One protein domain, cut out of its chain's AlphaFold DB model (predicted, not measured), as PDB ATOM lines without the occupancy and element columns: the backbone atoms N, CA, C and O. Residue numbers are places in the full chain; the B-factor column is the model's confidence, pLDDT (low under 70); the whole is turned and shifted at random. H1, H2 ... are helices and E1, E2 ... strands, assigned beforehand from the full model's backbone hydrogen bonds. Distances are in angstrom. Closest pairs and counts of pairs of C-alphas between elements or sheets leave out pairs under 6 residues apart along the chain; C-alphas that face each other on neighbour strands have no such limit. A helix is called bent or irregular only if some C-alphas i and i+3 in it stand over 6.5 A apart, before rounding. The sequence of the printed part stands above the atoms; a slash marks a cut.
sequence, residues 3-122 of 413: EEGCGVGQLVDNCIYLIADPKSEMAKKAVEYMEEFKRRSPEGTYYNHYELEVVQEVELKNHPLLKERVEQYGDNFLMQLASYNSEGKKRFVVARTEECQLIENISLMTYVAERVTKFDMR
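This is residues 3 to 122 of the 413 residues of an uncharacterized protein of Prevotella sp (UniProt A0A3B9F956). A twisted sheet of four strands has two helices, H1 and H3, over one face, while the short H2 only grazes it. H1 runs along the edge strand E2, H3 runs over E1 and E3, and residues 39 to 45, of which 39 and 40 belong to H1, stick out free. The 120 printed residues hold three named helices and four named strands in the order E1 H1 E2 H2 E3 E4 H3; the sheet, E2 E1 E3 E4, is mixed. The class is mixed, helices and strands; the whole is compact, with a radius of gyration of the C-alphas of 14.0 A, and flat, 39 by 37 by 19 A.

E1, residues 15 to 19, and E2, residues 51 to 55, are parallel, with N 16 and O 51 2.8 A apart. E3, residues 77 to 80, is antiparallel to E1, with N 17 and O 78 2.7 A apart. E3 and E4, residues 90 to 95, form an antiparallel hairpin, with N 79 and O 93 2.8 A apart. H1, residues 25 to 40, lies over E2 at a height over the sheet of 9.3 A; E1, H1 and E2 make a strand-helix-strand unit, two parallel strands joined through a helix, with a right-handed crossover. H3, residues 99 to 122, is on the same face, also at 9.3 A. With residues 99 to 106 alone it touches H1 at a steep tilt of 48 degrees, the closest C-alphas being those of Met 26 and Glu 99, 5.3 A apart. H2, residues 64 to 71, only grazes the sheet with residues 66 to 70. Every O i to N i+4 pair is within hydrogen-bond range in H1 and H2, and 18 of 20 in H3.

E1 begins at C-alpha 15 (11.814, -47.702, 38.157). H1 is 22.4 A long, E4 16.7 A. H3, 35.6 A, ends at C-alpha 122 (2.898, -41.958, 57.768) and is irregular, with C-alphas 100 and 103 7.7 A apart.

The C-alphas farthest apart, those of Lys 23 and Arg 122, are 41.5 A apart. The printed part has no cut, and no link is long. Residues 41 to 44 and 84 to 88 have pLDDT under 70.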
ATOM      1  N   GLU A   3      -1.086 -37.226  38.349       90.50
ATOM      2  CA  GLU A   3      -1.947 -38.319  38.800       90.50
ATOM      3  C   GLU A   3      -2.806 -38.807  37.636       90.50
ATOM      4  O   GLU A   3      -3.442 -38.000  36.965       90.50
ATOM      5  N   GLU A   4      -2.847 -40.118  37.427       90.62
ATOM      6  CA  GLU A   4      -3.736 -40.781  36.471       90.62
ATOM      7  C   GLU A   4      -4.620 -41.799  37.202       90.62
ATOM      8  O   GLU A   4      -4.313 -42.229  38.317       90.62
ATOM      9  N   GLY A   5      -5.715 -42.222  36.568       87.19
ATOM     10  CA  GLY A   5      -6.646 -43.203  37.143       87.19
ATOM     11  C   GLY A   5      -6.109 -44.641  37.216       87.19
ATOM     12  O   GLY A   5      -6.741 -45.510  37.806       87.19
ATOM     13  N   CYS A   6      -4.959 -44.931  36.606       87.31
ATOM     14  CA  CYS A   6      -4.318 -46.244  36.666       87.31
ATOM     15  C   CYS A   6      -2.817 -46.157  36.356       87.31
ATOM     16  O   CYS A   6      -2.322 -45.118  35.914       87.31
ATOM     17  N   GLY A   7      -2.095 -47.248  36.627       87.44
ATOM     18  CA  GLY A   7      -0.688 -47.407  36.258       87.44
ATOM     19  C   GLY A   7      -0.497 -47.734  34.779       87.44
ATOM     20  O   GLY A   7      -1.383 -48.310  34.152       87.44
ATOM     21  N   VAL A   8       0.670 -47.390  34.244       89.25
ATOM     22  CA  VAL A   8       1.112 -47.830  32.918       89.25
ATOM     23  C   VAL A   8       1.673 -49.240  33.081       89.25
ATOM     24  O   VAL A   8       2.649 -49.434  33.798       89.25
ATOM     25  N   GLY A   9       1.082 -50.235  32.415       86.56
ATOM     26  CA  GLY A   9       1.452 -51.647  32.611       86.56
ATOM     27  C   GLY A   9       2.903 -51.995  32.254       86.56
ATOM     28  O   GLY A   9       3.431 -52.978  32.761       86.56
ATOM     29  N   GLN A  10       3.548 -51.187  31.409       88.62
ATOM     30  CA  GLN A  10       4.964 -51.329  31.049       88.62
ATOM     31  C   GLN A  10       5.914 -50.808  32.137       88.62
ATOM     32  O   GLN A  10       7.085 -51.170  32.130       88.62
ATOM     33  N   LEU A  11       5.436 -49.945  33.042       92.12
ATOM     34  CA  LEU A  11       6.278 -49.267  34.021       92.12
ATOM     35  C   LEU A  11       6.208 -49.972  35.373       92.12
ATOM     36  O   LEU A  11       5.143 -50.085  35.987       92.12
ATOM     37  N   VAL A  12       7.370 -50.397  35.859       92.88
ATOM     38  CA  VAL A  12       7.548 -50.917  37.214       92.88
ATOM     39  C   VAL A  12       7.574 -49.756  38.204       92.88
ATOM     40  O   VAL A  12       8.120 -48.682  37.936       92.88
ATOM     41  N   ASP A  13       6.970 -49.970  39.371       91.88
ATOM     42  CA  ASP A  13       6.964 -48.983  40.443       91.88
ATOM     43  C   ASP A  13       8.387 -48.641  40.894       91.88
ATOM     44  O   ASP A  13       9.201 -49.517  41.172       91.88
ATOM     45  N   ASN A  14       8.657 -47.341  40.993       91.06
ATOM     46  CA  ASN A  14       9.932 -46.724  41.352       91.06
ATOM     47  C   ASN A  14      11.106 -47.052  40.411       91.06
ATOM     48  O   ASN A  14      12.247 -46.717  40.723       91.06
ATOM     49  N   CYS A  15      10.839 -47.631  39.238       94.88
ATOM     50  CA  CYS A  15      11.814 -47.702  38.157       94.88
ATOM     51  C   CYS A  15      11.793 -46.396  37.350       94.88
ATOM     52  O   CYS A  15      10.728 -45.857  37.025       94.88
ATOM     53  N   ILE A  16      12.979 -45.873  37.046       95.94
ATOM     54  CA  ILE A  16      13.173 -44.685  36.217       95.94
ATOM     55  C   ILE A  16      13.297 -45.131  34.761       95.94
ATOM     56  O   ILE A  16      14.111 -45.982  34.425       95.94
ATOM     57  N   TYR A  17      12.517 -44.525  33.880       96.88
ATOM     58  CA  TYR A  17      12.485 -44.814  32.457       96.88
ATOM     59  C   TYR A  17      13.017 -43.627  31.667       96.88
ATOM     60  O   TYR A  17      12.482 -42.520  31.763       96.88
ATOM     61  N   LEU A  18      14.051 -43.871  30.864       97.00
ATOM     62  CA  LEU A  18      14.570 -42.931  29.879       97.00
ATOM     63  C   LEU A  18      14.026 -43.277  28.497       97.00
ATOM     64  O   LEU A  18      14.362 -44.326  27.957       97.00
ATOM     65  N   ILE A  19      13.244 -42.377  27.905       96.44
ATOM     66  CA  ILE A  19      12.814 -42.479  26.510       96.44
ATOM     67  C   ILE A  19      13.949 -41.977  25.613       96.44
ATOM     68  O   ILE A  19      14.136 -40.773  25.433       96.44
ATOM     69  N   ALA A  20      14.746 -42.901  25.083       95.25
ATOM     70  CA  ALA A  20      15.877 -42.610  24.210       95.25
ATOM     71  C   ALA A  20      16.234 -43.815  23.333       95.25
ATOM     72  O   ALA A  20      15.837 -44.947  23.601       95.25
ATOM     73  N   ASP A  21      17.056 -43.593  22.304       93.50
ATOM     74  CA  ASP A  21      17.717 -44.703  21.617       93.50
ATOM     75  C   ASP A  21      18.663 -45.415  22.610       93.50
ATOM     76  O   ASP A  21      19.581 -44.764  23.125       93.50
ATOM     77  N   PRO A  22      18.507 -46.730  22.868       92.44
ATOM     78  CA  PRO A  22      19.393 -47.494  23.749       92.44
ATOM     79  C   PRO A  22      20.870 -47.452  23.339       92.44
ATOM     80  O   PRO A  22      21.748 -47.694  24.162       92.44
ATOM     81  N   LYS A  23      21.163 -47.154  22.067       92.44
ATOM     82  CA  LYS A  23      22.533 -47.014  21.555       92.44
ATOM     83  C   LYS A  23      23.098 -45.600  21.708       92.44
ATOM     84  O   LYS A  23      24.284 -45.405  21.434       92.44
ATOM     85  N   SER A  24      22.280 -44.630  22.118       93.94
ATOM     86  CA  SER A  24      22.714 -43.248  22.328       93.94
ATOM     87  C   SER A  24      23.679 -43.129  23.503       93.94
ATOM     88  O   SER A  24      23.654 -43.928  24.441       93.94
ATOM     89  N   GLU A  25      24.511 -42.090  23.484       93.19
ATOM     90  CA  GLU A  25      25.476 -41.895  24.567       93.19
ATOM     91  C   GLU A  25      24.837 -41.438  25.878       93.19
ATOM     92  O   GLU A  25      25.287 -41.812  26.960       93.19
ATOM     93  N   MET A  26      23.701 -40.746  25.783       93.69
ATOM     94  CA  MET A  26      22.854 -40.437  26.929       93.69
ATOM     95  C   MET A  26      22.342 -41.713  27.616       93.69
ATOM     96  O   MET A  26      22.376 -41.792  28.841       93.69
ATOM     97  N   ALA A  27      21.914 -42.720  26.844       94.31
ATOM     98  CA  ALA A  27      21.440 -43.994  27.383       94.31
ATOM     99  C   ALA A  27      22.540 -44.731  28.156       94.31
ATOM    100  O   ALA A  27      22.313 -45.152  29.290       94.31
ATOM    101  N   LYS A  28      23.749 -44.829  27.587       94.56
ATOM    102  CA  LYS A  28      24.875 -45.490  28.266       94.56
ATOM    103  C   LYS A  28      25.259 -44.773  29.556       94.56
ATOM    104  O   LYS A  28      25.362 -45.418  30.596       94.56
ATOM    105  N   LYS A  29      25.371 -43.441  29.520       94.62
ATOM    106  CA  LYS A  29      25.674 -42.636  30.712       94.62
ATOM    107  C   LYS A  29      24.606 -42.761  31.793       94.62
ATOM    108  O   LYS A  29      24.944 -42.842  32.968       94.62
ATOM    109  N   ALA A  30      23.326 -42.793  31.423       94.19
ATOM    110  CA  ALA A  30      22.240 -42.950  32.388       94.19
ATOM    111  C   ALA A  30      22.342 -44.281  33.150       94.19
ATOM    112  O   ALA A  30      22.212 -44.300  34.373       94.19
ATOM    113  N   VAL A  31      22.639 -45.373  32.435       94.62
ATOM    114  CA  VAL A  31      22.858 -46.698  33.036       94.62
ATOM    115  C   VAL A  31      24.106 -46.698  33.925       94.62
ATOM    116  O   VAL A  31      24.041 -47.145  35.068       94.62
ATOM    117  N   GLU A  32      25.225 -46.143  33.451       93.44
ATOM    118  CA  GLU A  32      26.466 -46.036  34.236       93.44
ATOM    119  C   GLU A  32      26.264 -45.255  35.542       93.44
ATOM    120  O   GLU A  32      26.718 -45.694  36.603       93.44
ATOM    121  N   TYR A  33      25.542 -44.131  35.489       90.38
ATOM    122  CA  TYR A  33      25.233 -43.338  36.676       90.38
ATOM    123  C   TYR A  33      24.322 -44.070  37.653       90.38
ATOM    124  O   TYR A  33      24.535 -43.961  38.859       90.38
ATOM    125  N   MET A  34      23.337 -44.831  37.171       90.25
ATOM    126  CA  MET A  34      22.491 -45.634  38.055       90.25
ATOM    127  C   MET A  34      23.304 -46.741  38.753       90.25
ATOM    128  O   MET A  34      23.168 -46.947  39.957       90.25
ATOM    129  N   GLU A  35      24.225 -47.397  38.048       89.62
ATOM    130  CA  GLU A  35      25.118 -48.401  38.644       89.62
ATOM    131  C   GLU A  35      26.110 -47.798  39.656       89.62
ATOM    132  O   GLU A  35      26.429 -48.392  40.691       89.62
ATOM    133  N   GLU A  36      26.610 -46.588  39.404       87.00
ATOM    134  CA  GLU A  36      27.394 -45.841  40.391       87.00
ATOM    135  C   GLU A  36      26.550 -45.428  41.606       87.00
ATOM    136  O   GLU A  36      27.003 -45.570  42.746       87.00
ATOM    137  N   PHE A  37      25.316 -44.975  41.378       82.25
ATOM    138  CA  PHE A  37      24.363 -44.613  42.424       82.25
ATOM    139  C   PHE A  37      24.073 -45.797  43.356       82.25
ATOM    140  O   PHE A  37      24.153 -45.642  44.578       82.25
ATOM    141  N   LYS A  38      23.842 -46.994  42.801       82.06
ATOM    142  CA  LYS A  38      23.658 -48.228  43.581       82.06
ATOM    143  C   LYS A  38      24.907 -48.592  44.379       82.06
ATOM    144  O   LYS A  38      24.811 -48.853  45.571       82.06
ATOM    145  N   ARG A  39      26.099 -48.546  43.769       81.94
ATOM    146  CA  ARG A  39      27.363 -48.866  44.467       81.94
ATOM    147  C   ARG A  39      27.662 -47.937  45.641       81.94
ATOM    148  O   ARG A  39      28.282 -48.365  46.612       81.94
ATOM    149  N   ARG A  40      27.262 -46.668  45.550       76.81
ATOM    150  CA  ARG A  40      27.464 -45.665  46.608       76.81
ATOM    151  C   ARG A  40      26.407 -45.707  47.707       76.81
ATOM    152  O   ARG A  40      26.610 -45.073  48.740       76.81
ATOM    153  N   SER A  41      25.316 -46.435  47.496       69.62
ATOM    154  CA  SER A  41      24.167 -46.474  48.396       69.62
ATOM    155  C   SER A  41      24.081 -47.845  49.071       69.62
ATOM    156  O   SER A  41      23.668 -48.805  48.425       69.62
ATOM    157  N   PRO A  42      24.461 -47.977  50.354       64.12
ATOM    158  CA  PRO A  42      24.325 -49.237  51.080       64.12
ATOM    159  C   PRO A  42      22.887 -49.771  51.064       64.12
ATOM    160  O   PRO A  42      21.928 -48.992  51.076       64.12
ATOM    161  N   GLU A  43      22.722 -51.093  51.107       60.19
ATOM    162  CA  GLU A  43      21.402 -51.706  51.292       60.19
ATOM    163  C   GLU A  43      20.713 -51.152  52.551       60.19
ATOM    164  O   GLU A  43      21.328 -51.008  53.610       60.19
ATOM    165  N   GLY A  44      19.427 -50.812  52.427       59.22
ATOM    166  CA  GLY A  44      18.637 -50.211  53.507       59.22
ATOM    167  C   GLY A  44      18.771 -48.690  53.656       59.22
ATOM    168  O   GLY A  44      18.211 -48.131  54.596       59.22
ATOM    169  N   THR A  45      19.477 -48.008  52.746       71.94
ATOM    170  CA  THR A  45      19.575 -46.532  52.744       71.94
ATOM    171  C   THR A  45      18.269 -45.851  52.318       71.94
ATOM    172  O   THR A  45      17.958 -44.766  52.808       71.94
ATOM    173  N   TYR A  46      17.501 -46.487  51.431       74.69
ATOM    174  CA  TYR A  46      16.251 -45.966  50.876       74.69
ATOM    175  C   TYR A  46      15.073 -46.884  51.211       74.69
ATOM    176  O   TYR A  46      15.256 -48.081  51.446       74.69
ATOM    177  N   TYR A  47      13.862 -46.325  51.225       72.56
ATOM    178  CA  TYR A  47      12.624 -47.078  51.412       72.56
ATOM    179  C   TYR A  47      12.309 -47.973  50.210       72.56
ATOM    180  O   TYR A  47      11.727 -49.041  50.396       72.56
ATOM    181  N   ASN A  48      12.677 -47.548  48.997       81.75
ATOM    182  CA  ASN A  48      12.425 -48.295  47.768       81.75
ATOM    183  C   ASN A  48      13.711 -48.801  47.107       81.75
ATOM    184  O   ASN A  48      14.816 -48.319  47.359       81.75
ATOM    185  N   HIS A  49      13.529 -49.762  46.204       84.62
ATOM    186  CA  HIS A  49      14.551 -50.189  45.262       84.62
ATOM    187  C   HIS A  49      14.404 -49.396  43.961       84.62
ATOM    188  O   HIS A  49      13.297 -49.281  43.436       84.62
ATOM    189  N   TYR A  50      15.516 -48.844  43.476       89.19
ATOM    190  CA  TYR A  50      15.549 -47.976  42.304       89.19
ATOM    191  C   TYR A  50      16.358 -48.620  41.189       89.19
ATOM    192  O   TYR A  50      17.518 -48.990  41.374       89.19
ATOM    193  N   GLU A  51      15.728 -48.695  40.026       92.31
ATOM    194  CA  GLU A  51      16.298 -49.202  38.785       92.31
ATOM    195  C   GLU A  51      16.149 -48.154  37.682       92.31
ATOM    196  O   GLU A  51      15.342 -47.225  37.804       92.31
ATOM    197  N   LEU A  52      16.951 -48.276  36.622       95.31
ATOM    198  CA  LEU A  52      16.831 -47.439  35.432       95.31
ATOM    199  C   LEU A  52      16.758 -48.302  34.180       95.31
ATOM    200  O   LEU A  52      17.665 -49.084  33.906       95.31
ATOM    201  N   GLU A  53      15.716 -48.087  33.386       96.44
ATOM    202  CA  GLU A  53      15.526 -48.722  32.087       96.44
ATOM    203  C   GLU A  53      15.511 -47.678  30.969       96.44
ATOM    204  O   GLU A  53      14.947 -46.590  31.096       96.44
ATOM    205  N   VAL A  54      16.139 -48.016  29.842       96.19
ATOM    206  CA  VAL A  54      16.100 -47.196  28.628       96.19
ATOM    207  C   VAL A  54      15.141 -47.838  27.639       96.19
ATOM    208  O   VAL A  54      15.325 -48.989  27.242       96.19
ATOM    209  N   VAL A  55      14.134 -47.080  27.222       95.44
ATOM    210  CA  VAL A  55      13.072 -47.518  26.314       95.44
ATOM    211  C   VAL A  55      12.987 -46.572  25.122       95.44
ATOM    212  O   VAL A  55      13.307 -45.395  25.233       95.44
ATOM    213  N   GLN A  56      12.563 -47.068  23.962       93.00
ATOM    214  CA  GLN A  56      12.396 -46.211  22.779       93.00
ATOM    215  C   GLN A  56      11.068 -45.453  22.794       93.00
ATOM    216  O   GLN A  56      10.988 -44.333  22.298       93.00
ATOM    217  N   GLU A  57      10.038 -46.057  23.376       91.81
ATOM    218  CA  GLU A  57       8.695 -45.505  23.481       91.81
ATOM    219  C   GLU A  57       7.967 -46.130  24.676       91.81
ATOM    220  O   GLU A  57       8.377 -47.171  25.191       91.81
ATOM    221  N   VAL A  58       6.889 -45.478  25.118       91.12
ATOM    222  CA  VAL A  58       6.011 -45.960  26.189       91.12
ATOM    223  C   VAL A  58       4.571 -45.904  25.689       91.12
ATOM    224  O   VAL A  58       4.145 -44.902  25.111       91.12
ATOM    225  N   GLU A  59       3.797 -46.964  25.916       91.69
ATOM    226  CA  GLU A  59       2.394 -47.008  25.497       91.69
ATOM    227  C   GLU A  59       1.502 -46.191  26.452       91.69
ATOM    228  O   GLU A  59       1.124 -46.641  27.533       91.69
ATOM    229  N   LEU A  60       1.125 -44.978  26.033       92.06
ATOM    230  CA  LEU A  60       0.382 -44.011  26.861       92.06
ATOM    231  C   LEU A  60      -1.093 -43.840  26.453       92.06
ATOM    232  O   LEU A  60      -1.715 -42.817  26.739       92.06
ATOM    233  N   LYS A  61      -1.689 -44.840  25.788       86.69
ATOM    234  CA  LYS A  61      -3.048 -44.750  25.215       86.69
ATOM    235  C   LYS A  61      -4.128 -44.352  26.234       86.69
ATOM    236  O   LYS A  61      -5.033 -43.599  25.885       86.69
ATOM    237  N   ASN A  62      -4.015 -44.833  27.472       88.31
ATOM    238  CA  ASN A  62      -4.979 -44.586  28.551       88.31
ATOM    239  C   ASN A  62      -4.497 -43.535  29.572       88.31
ATOM    240  O   ASN A  62      -5.096 -43.411  30.636       88.31
ATOM    241  N   HIS A  63      -3.429 -42.793  29.260       93.31
ATOM    242  CA  HIS A  63      -2.783 -41.851  30.178       93.31
ATOM    243  C   HIS A  63      -2.621 -40.478  29.508       93.31
ATOM    244  O   HIS A  63      -1.523 -40.129  29.066       93.31
ATOM    245  N   PRO A  64      -3.717 -39.718  29.335       92.12
ATOM    246  CA  PRO A  64      -3.722 -38.500  28.528       92.12
ATOM    247  C   PRO A  64      -2.772 -37.417  29.052       92.12
ATOM    248  O   PRO A  64      -2.163 -36.726  28.239       92.12
ATOM    249  N   LEU A  65      -2.600 -37.287  30.373       94.31
ATOM    250  CA  LEU A  65      -1.720 -36.272  30.957       94.31
ATOM    251  C   LEU A  65      -0.251 -36.653  30.763       94.31
ATOM    252  O   LEU A  65       0.573 -35.801  30.435       94.31
ATOM    253  N   LEU A  66       0.088 -37.936  30.920       93.44
ATOM    254  CA  LEU A  66       1.436 -38.423  30.599       93.44
ATOM    255  C   LEU A  66       1.740 -38.289  29.110       93.44
ATOM    256  O   LEU A  66       2.818 -37.826  28.743       93.44
ATOM    257  N   LYS A  67       0.778 -38.659  28.262       94.31
ATOM    258  CA  LYS A  67       0.898 -38.561  26.810       94.31
ATOM    259  C   LYS A  67       1.175 -37.125  26.375       94.31
ATOM    260  O   LYS A  67       2.086 -36.900  25.586       94.31
ATOM    261  N   GLU A  68       0.455 -36.152  26.934       94.81
ATOM    262  CA  GLU A  68       0.690 -34.728  26.675       94.81
ATOM    263  C   GLU A  68       2.135 -34.325  27.016       94.81
ATOM    264  O   GLU A  68       2.820 -33.700  26.208       94.81
ATOM    265  N   ARG A  69       2.638 -34.734  28.187       95.31
ATOM    266  CA  ARG A  69       4.002 -34.418  28.642       95.31
ATOM    267  C   ARG A  69       5.089 -35.015  27.757       95.31
ATOM    268  O   ARG A  69       6.031 -34.304  27.406       95.31
ATOM    269  N   VAL A  70       4.944 -36.274  27.366       94.06
ATOM    270  CA  VAL A  70       5.933 -36.950  26.519       94.06
ATOM    271  C   VAL A  70       5.875 -36.429  25.085       94.06
ATOM    272  O   VAL A  70       6.891 -36.005  24.544       94.06
ATOM    273  N   GLU A  71       4.691 -36.402  24.470       93.19
ATOM    274  CA  GLU A  71       4.559 -36.113  23.038       93.19
ATOM    275  C   GLU A  71       4.620 -34.615  22.713       93.19
ATOM    276  O   GLU A  71       5.169 -34.242  21.679       93.19
ATOM    277  N   GLN A  72       4.065 -33.745  23.566       91.62
ATOM    278  CA  GLN A  72       4.003 -32.303  23.284       91.62
ATOM    279  C   GLN A  72       5.146 -31.524  23.932       91.62
ATOM    280  O   GLN A  72       5.697 -30.614  23.312       91.62
ATOM    281  N   TYR A  73       5.512 -31.863  25.171       92.06
ATOM    282  CA  TYR A  73       6.559 -31.141  25.908       92.06
ATOM    283  C   TYR A  73       7.947 -31.787  25.784       92.06
ATOM    284  O   TYR A  73       8.947 -31.155  26.142       92.06
ATOM    285  N   GLY A  74       8.026 -33.000  25.225       91.44
ATOM    286  CA  GLY A  74       9.283 -33.716  25.024       91.44
ATOM    287  C   GLY A  74       9.918 -34.188  26.331       91.44
ATOM    288  O   GLY A  74      11.143 -34.265  26.418       91.44
ATOM    289  N   ASP A  75       9.107 -34.451  27.360       95.81
ATOM    290  CA  ASP A  75       9.593 -35.097  28.576       95.81
ATOM    291  C   ASP A  75      10.003 -36.536  28.240       95.81
ATOM    292  O   ASP A  75       9.210 -37.330  27.740       95.81
ATOM    293  N   ASN A  76      11.255 -36.872  28.526       95.44
ATOM    294  CA  ASN A  76      11.869 -38.153  28.189       95.44
ATOM    295  C   ASN A  76      12.291 -38.948  29.430       95.44
ATOM    296  O   ASN A  76      12.919 -39.991  29.294       95.44
ATOM    297  N   PHE A  77      11.965 -38.477  30.631       95.50
ATOM    298  CA  PHE A  77      12.281 -39.145  31.885       95.50
ATOM    299  C   PHE A  77      11.003 -39.373  32.683       95.50
ATOM    300  O   PHE A  77      10.276 -38.421  32.972       95.50
ATOM    301  N   LEU A  78      10.705 -40.629  33.014       96.00
ATOM    302  CA  LEU A  78       9.448 -41.035  33.641       96.00
ATOM    303  C   LEU A  78       9.692 -41.984  34.802       96.00
ATOM    304  O   LEU A  78      10.584 -42.815  34.764       96.00
ATOM    305  N   MET A  79       8.870 -41.897  35.837       96.38
ATOM    306  CA  MET A  79       8.859 -42.872  36.918       96.38
ATOM    307  C   MET A  79       7.442 -42.999  37.442       96.38
ATOM    308  O   MET A  79       6.814 -42.011  37.837       96.38
ATOM    309  N   GLN A  80       6.948 -44.228  37.461       94.12
ATOM    310  CA  GLN A  80       5.708 -44.569  38.131       94.12
ATOM    311  C   GLN A  80       5.996 -44.757  39.619       94.12
ATOM    312  O   GLN A  80       6.910 -45.485  39.977       94.12
ATOM    313  N   LEU A  81       5.243 -44.104  40.502       92.06
ATOM    314  CA  LEU A  81       5.455 -44.232  41.943       92.06
ATOM    315  C   LEU A  81       4.667 -45.409  42.513       92.06
ATOM    316  O   LEU A  81       3.493 -45.608  42.169       92.06
ATOM    317  N   ALA A  82       5.275 -46.130  43.457       85.50
ATOM    318  CA  ALA A  82       4.527 -47.048  44.308       85.50
ATOM    319  C   ALA A  82       3.363 -46.309  44.986       85.50
ATOM    320  O   ALA A  82       3.475 -45.142  45.373       85.50
ATOM    321  N   SER A  83       2.216 -46.978  45.080       75.25
ATOM    322  CA  SER A  83       1.087 -46.469  45.852       75.25
ATOM    323  C   SER A  83       0.704 -47.494  46.893       75.25
ATOM    324  O   SER A  83       0.365 -48.625  46.553       75.25
ATOM    325  N   TYR A  84       0.757 -47.070  48.149       67.94
ATOM    326  CA  TYR A  84       0.418 -47.916  49.286       67.94
ATOM    327  C   TYR A  84      -0.986 -47.630  49.834       67.94
ATOM    328  O   TYR A  84      -1.457 -48.398  50.660       67.94
ATOM    329  N   ASN A  85      -1.654 -46.555  49.380       60.88
ATOM    330  CA  ASN A  85      -2.922 -46.092  49.964       60.88
ATOM    331  C   ASN A  85      -3.884 -45.356  49.003       60.88
ATOM    332  O   ASN A  85      -4.940 -44.907  49.444       60.88
ATOM    333  N   SER A  86      -3.563 -45.173  47.713       57.62
ATOM    334  CA  SER A  86      -4.474 -44.467  46.794       57.62
ATOM    335  C   SER A  86      -5.364 -45.436  46.019       57.62
ATOM    336  O   SER A  86      -4.974 -45.946  44.968       57.62
ATOM    337  N   GLU A  87      -6.581 -45.656  46.521       59.03
ATOM    338  CA  GLU A  87      -7.637 -46.353  45.782       59.03
ATOM    339  C   GLU A  87      -7.833 -45.709  44.398       59.03
ATOM    340  O   GLU A  87      -8.239 -44.553  44.270       59.03
ATOM    341  N   GLY A  88      -7.498 -46.459  43.345       64.75
ATOM    342  CA  GLY A  88      -7.813 -46.105  41.958       64.75
ATOM    343  C   GLY A  88      -7.046 -44.920  41.360       64.75
ATOM    344  O   GLY A  88      -7.473 -44.399  40.334       64.75
ATOM    345  N   LYS A  89      -5.937 -44.468  41.960       80.88
ATOM    346  CA  LYS A  89      -5.064 -43.439  41.362       80.88
ATOM    347  C   LYS A  89      -3.604 -43.847  41.403       80.88
ATOM    348  O   LYS A  89      -3.148 -44.422  42.389       80.88
ATOM    349  N   LYS A  90      -2.854 -43.499  40.360       89.00
ATOM    350  CA  LYS A  90      -1.412 -43.719  40.264       89.00
ATOM    351  C   LYS A  90      -0.693 -42.397  40.033       89.00
ATOM    352  O   LYS A  90      -1.145 -41.562  39.254       89.00
ATOM    353  N   ARG A  91       0.420 -42.203  40.740       92.06
ATOM    354  CA  ARG A  91       1.241 -40.992  40.660       92.06
ATOM    355  C   ARG A  91       2.466 -41.251  39.799       92.06
ATOM    356  O   ARG A  91       3.079 -42.310  39.893       92.06
ATOM    357  N   PHE A  92       2.842 -40.250  39.019       94.25
ATOM    358  CA  PHE A  92       3.985 -40.298  38.122       94.25
ATOM    359  C   PHE A  92       4.855 -39.063  38.294       94.25
ATOM    360  O   PHE A  92       4.366 -37.938  38.454       94.25
ATOM    361  N   VAL A  93       6.162 -39.263  38.217       95.12
ATOM    362  CA  VAL A  93       7.135 -38.187  38.071       95.12
ATOM    363  C   VAL A  93       7.573 -38.178  36.618       95.12
ATOM    364  O   VAL A  93       7.958 -39.214  36.089       95.12
ATOM    365  N   VAL A  94       7.484 -37.016  35.977       95.06
ATOM    366  CA  VAL A  94       7.991 -36.806  34.624       95.06
ATOM    367  C   VAL A  94       8.899 -35.593  34.609       95.06
ATOM    368  O   VAL A  94       8.652 -34.625  35.340       95.06
ATOM    369  N   ALA A  95       9.943 -35.666  33.799       94.50
ATOM    370  CA  ALA A  95      10.877 -34.583  33.572       94.50
ATOM    371  C   ALA A  95      11.435 -34.665  32.152       94.50
ATOM    372  O   ALA A  95      11.539 -35.739  31.556       94.50
ATOM    373  N   ARG A  96      11.848 -33.514  31.635       94.62
ATOM    374  CA  ARG A  96      12.745 -33.443  30.492       94.62
ATOM    375  C   ARG A  96      14.177 -33.454  31.006       94.62
ATOM    376  O   ARG A  96      14.522 -32.661  31.879       94.62
ATOM    377  N   THR A  97      14.990 -34.347  30.461       93.94
ATOM    378  CA  THR A  97      16.399 -34.489  30.808       93.94
ATOM    379  C   THR A  97      17.276 -34.438  29.569       93.94
ATOM    380  O   THR A  97      16.966 -35.019  28.528       93.94
ATOM    381  N   GLU A  98      18.408 -33.767  29.718       92.88
ATOM    382  CA  GLU A  98      19.523 -33.791  28.777       92.88
ATOM    383  C   GLU A  98      20.728 -34.483  29.431       92.88
ATOM    384  O   GLU A  98      20.737 -34.742  30.638       92.88
ATOM    385  N   GLU A  99      21.761 -34.788  28.646       88.38
ATOM    386  CA  GLU A  99      22.925 -35.562  29.100       88.38
ATOM    387  C   GLU A  99      23.635 -34.936  30.315       88.38
ATOM    388  O   GLU A  99      24.028 -35.646  31.241       88.38
ATOM    389  N   CYS A 100      23.750 -33.604  30.359       89.38
ATOM    390  CA  CYS A 100      24.384 -32.880  31.466       89.38
ATOM    391  C   CYS A 100      23.543 -32.845  32.755       89.38
ATOM    392  O   CYS A 100      24.071 -32.504  33.809       89.38
ATOM    393  N   GLN A 101      22.260 -33.212  32.681       90.75
ATOM    394  CA  GLN A 101      21.305 -33.164  33.793       90.75
ATOM    395  C   GLN A 101      20.939 -34.551  34.329       90.75
ATOM    396  O   GLN A 101      20.199 -34.645  35.304       90.75
ATOM    397  N   LEU A 102      21.456 -35.634  33.731       89.62
ATOM    398  CA  LEU A 102      21.103 -37.011  34.101       89.62
ATOM    399  C   LEU A 102      21.283 -37.285  35.599       89.62
ATOM    400  O   LEU A 102      20.360 -37.770  36.246       89.62
ATOM    401  N   ILE A 103      22.444 -36.937  36.162       87.25
ATOM    402  CA  ILE A 103      22.744 -37.174  37.585       87.25
ATOM    403  C   ILE A 103      21.756 -36.420  38.482       87.25
ATOM    404  O   ILE A 103      21.222 -36.979  39.443       87.25
ATOM    405  N   GLU A 104      21.519 -35.144  38.170       88.12
ATOM    406  CA  GLU A 104      20.621 -34.284  38.935       88.12
ATOM    407  C   GLU A 104      19.189 -34.821  38.882       88.12
ATOM    408  O   GLU A 104      18.563 -35.018  39.923       88.12
ATOM    409  N   ASN A 105      18.695 -35.147  37.688       92.00
ATOM    410  CA  ASN A 105      17.330 -35.616  37.497       92.00
ATOM    411  C   ASN A 105      17.095 -37.006  38.098       92.00
ATOM    412  O   ASN A 105      16.067 -37.194  38.744       92.00
ATOM    413  N   ILE A 106      18.043 -37.948  37.983       90.38
ATOM    414  CA  ILE A 106      17.962 -39.247  38.677       90.38
ATOM    415  C   ILE A 106      17.832 -39.010  40.185       90.38
ATOM    416  O   ILE A 106      16.911 -39.521  40.822       90.38
ATOM    417  N   SER A 107      18.697 -38.163  40.746       87.94
ATOM    418  CA  SER A 107      18.700 -37.863  42.183       87.94
ATOM    419  C   SER A 107      17.392 -37.211  42.646       87.94
ATOM    420  O   SER A 107      16.834 -37.591  43.678       87.94
ATOM    421  N   LEU A 108      16.875 -36.242  41.884       89.81
ATOM    422  CA  LEU A 108      15.626 -35.544  42.192       89.81
ATOM    423  C   LEU A 108      14.407 -36.467  42.089       89.81
ATOM    424  O   LEU A 108      13.507 -36.382  42.925       89.81
ATOM    425  N   MET A 109      14.372 -37.357  41.097       92.19
ATOM    426  CA  MET A 109      13.291 -38.329  40.940       92.19
ATOM    427  C   MET A 109      13.271 -39.316  42.105       92.19
ATOM    428  O   MET A 109      12.237 -39.442  42.766       92.19
ATOM    429  N   THR A 110      14.418 -39.908  42.441       88.94
ATOM    430  CA  THR A 110      14.569 -40.767  43.621       88.94
ATOM    431  C   THR A 110      14.116 -40.049  44.894       88.94
ATOM    432  O   THR A 110      13.307 -40.574  45.659       88.94
ATOM    433  N   TYR A 111      14.537 -38.796  45.090       86.94
ATOM    434  CA  TYR A 111      14.126 -37.987  46.238       86.94
ATOM    435  C   TYR A 111      12.602 -37.795  46.326       86.94
ATOM    436  O   TYR A 111      12.015 -37.900  47.409       86.94
ATOM    437  N   VAL A 112      11.940 -37.517  45.200       88.62
ATOM    438  CA  VAL A 112      10.478 -37.370  45.164       88.62
ATOM    439  C   VAL A 112       9.788 -38.685  45.529       88.62
ATOM    440  O   VAL A 112       8.848 -38.659  46.325       88.62
ATOM    441  N   ALA A 113      10.261 -39.822  45.010       87.94
ATOM    442  CA  ALA A 113       9.704 -41.137  45.329       87.94
ATOM    443  C   ALA A 113       9.841 -41.490  46.818       87.94
ATOM    444  O   ALA A 113       8.863 -41.897  47.451       87.94
ATOM    445  N   GLU A 114      11.013 -41.258  47.411       87.12
ATOM    446  CA  GLU A 114      11.248 -41.481  48.842       87.12
ATOM    447  C   GLU A 114      10.347 -40.592  49.707       87.12
ATOM    448  O   GLU A 114       9.757 -41.040  50.692       87.12
ATOM    449  N   ARG A 115      10.177 -39.323  49.314       82.31
ATOM    450  CA  ARG A 115       9.300 -38.384  50.023       82.31
ATOM    451  C   ARG A 115       7.844 -38.831  49.987       82.31
ATOM    452  O   ARG A 115       7.158 -38.751  51.006       82.31
ATOM    453  N   VAL A 116       7.374 -39.278  48.826       84.56
ATOM    454  CA  VAL A 116       6.019 -39.812  48.666       84.56
ATOM    455  C   VAL A 116       5.837 -41.062  49.522       84.56
ATOM    456  O   VAL A 116       4.894 -41.121  50.302       84.56
ATOM    457  N   THR A 117       6.791 -41.988  49.479       82.56
ATOM    458  CA  THR A 117       6.765 -43.223  50.277       82.56
ATOM    459  C   THR A 117       6.708 -42.930  51.772       82.56
ATOM    460  O   THR A 117       5.887 -43.494  52.488       82.56
ATOM    461  N   LYS A 118       7.507 -41.974  52.254       80.69
ATOM    462  CA  LYS A 118       7.467 -41.526  53.650       80.69
ATOM    463  C   LYS A 118       6.097 -40.970  54.051       80.69
ATOM    464  O   LYS A 118       5.643 -41.216  55.169       80.69
ATOM    465  N   PHE A 119       5.454 -40.190  53.181       80.06
ATOM    466  CA  PHE A 119       4.113 -39.672  53.457       80.06
ATOM    467  C   PHE A 119       3.065 -40.778  53.449       80.06
ATOM    468  O   PHE A 119       2.258 -40.824  54.372       80.06
ATOM    469  N   ASP A 120       3.131 -41.697  52.491       79.94
ATOM    470  CA  ASP A 120       2.238 -42.849  52.423       79.94
ATOM    471  C   ASP A 120       2.384 -43.740  53.668       79.94
ATOM    472  O   ASP A 120       1.385 -44.095  54.284       79.94
ATOM    473  N   MET A 121       3.614 -44.028  54.111       76.38
ATOM    474  CA  MET A 121       3.877 -44.778  55.347       76.38
ATOM    475  C   MET A 121       3.316 -44.070  56.579       76.38
ATOM    476  O   MET A 121       2.728 -44.707  57.448       76.38
ATOM    477  N   ARG A 122       3.483 -42.745  56.674       76.50
ATOM    478  CA  ARG A 122       2.898 -41.958  57.768       76.50
ATOM    479  C   ARG A 122       1.376 -42.062  57.756       76.50
ATOM    480  O   ARG A 122       0.765 -42.180  58.814       76.50
TER     481      ARG A 122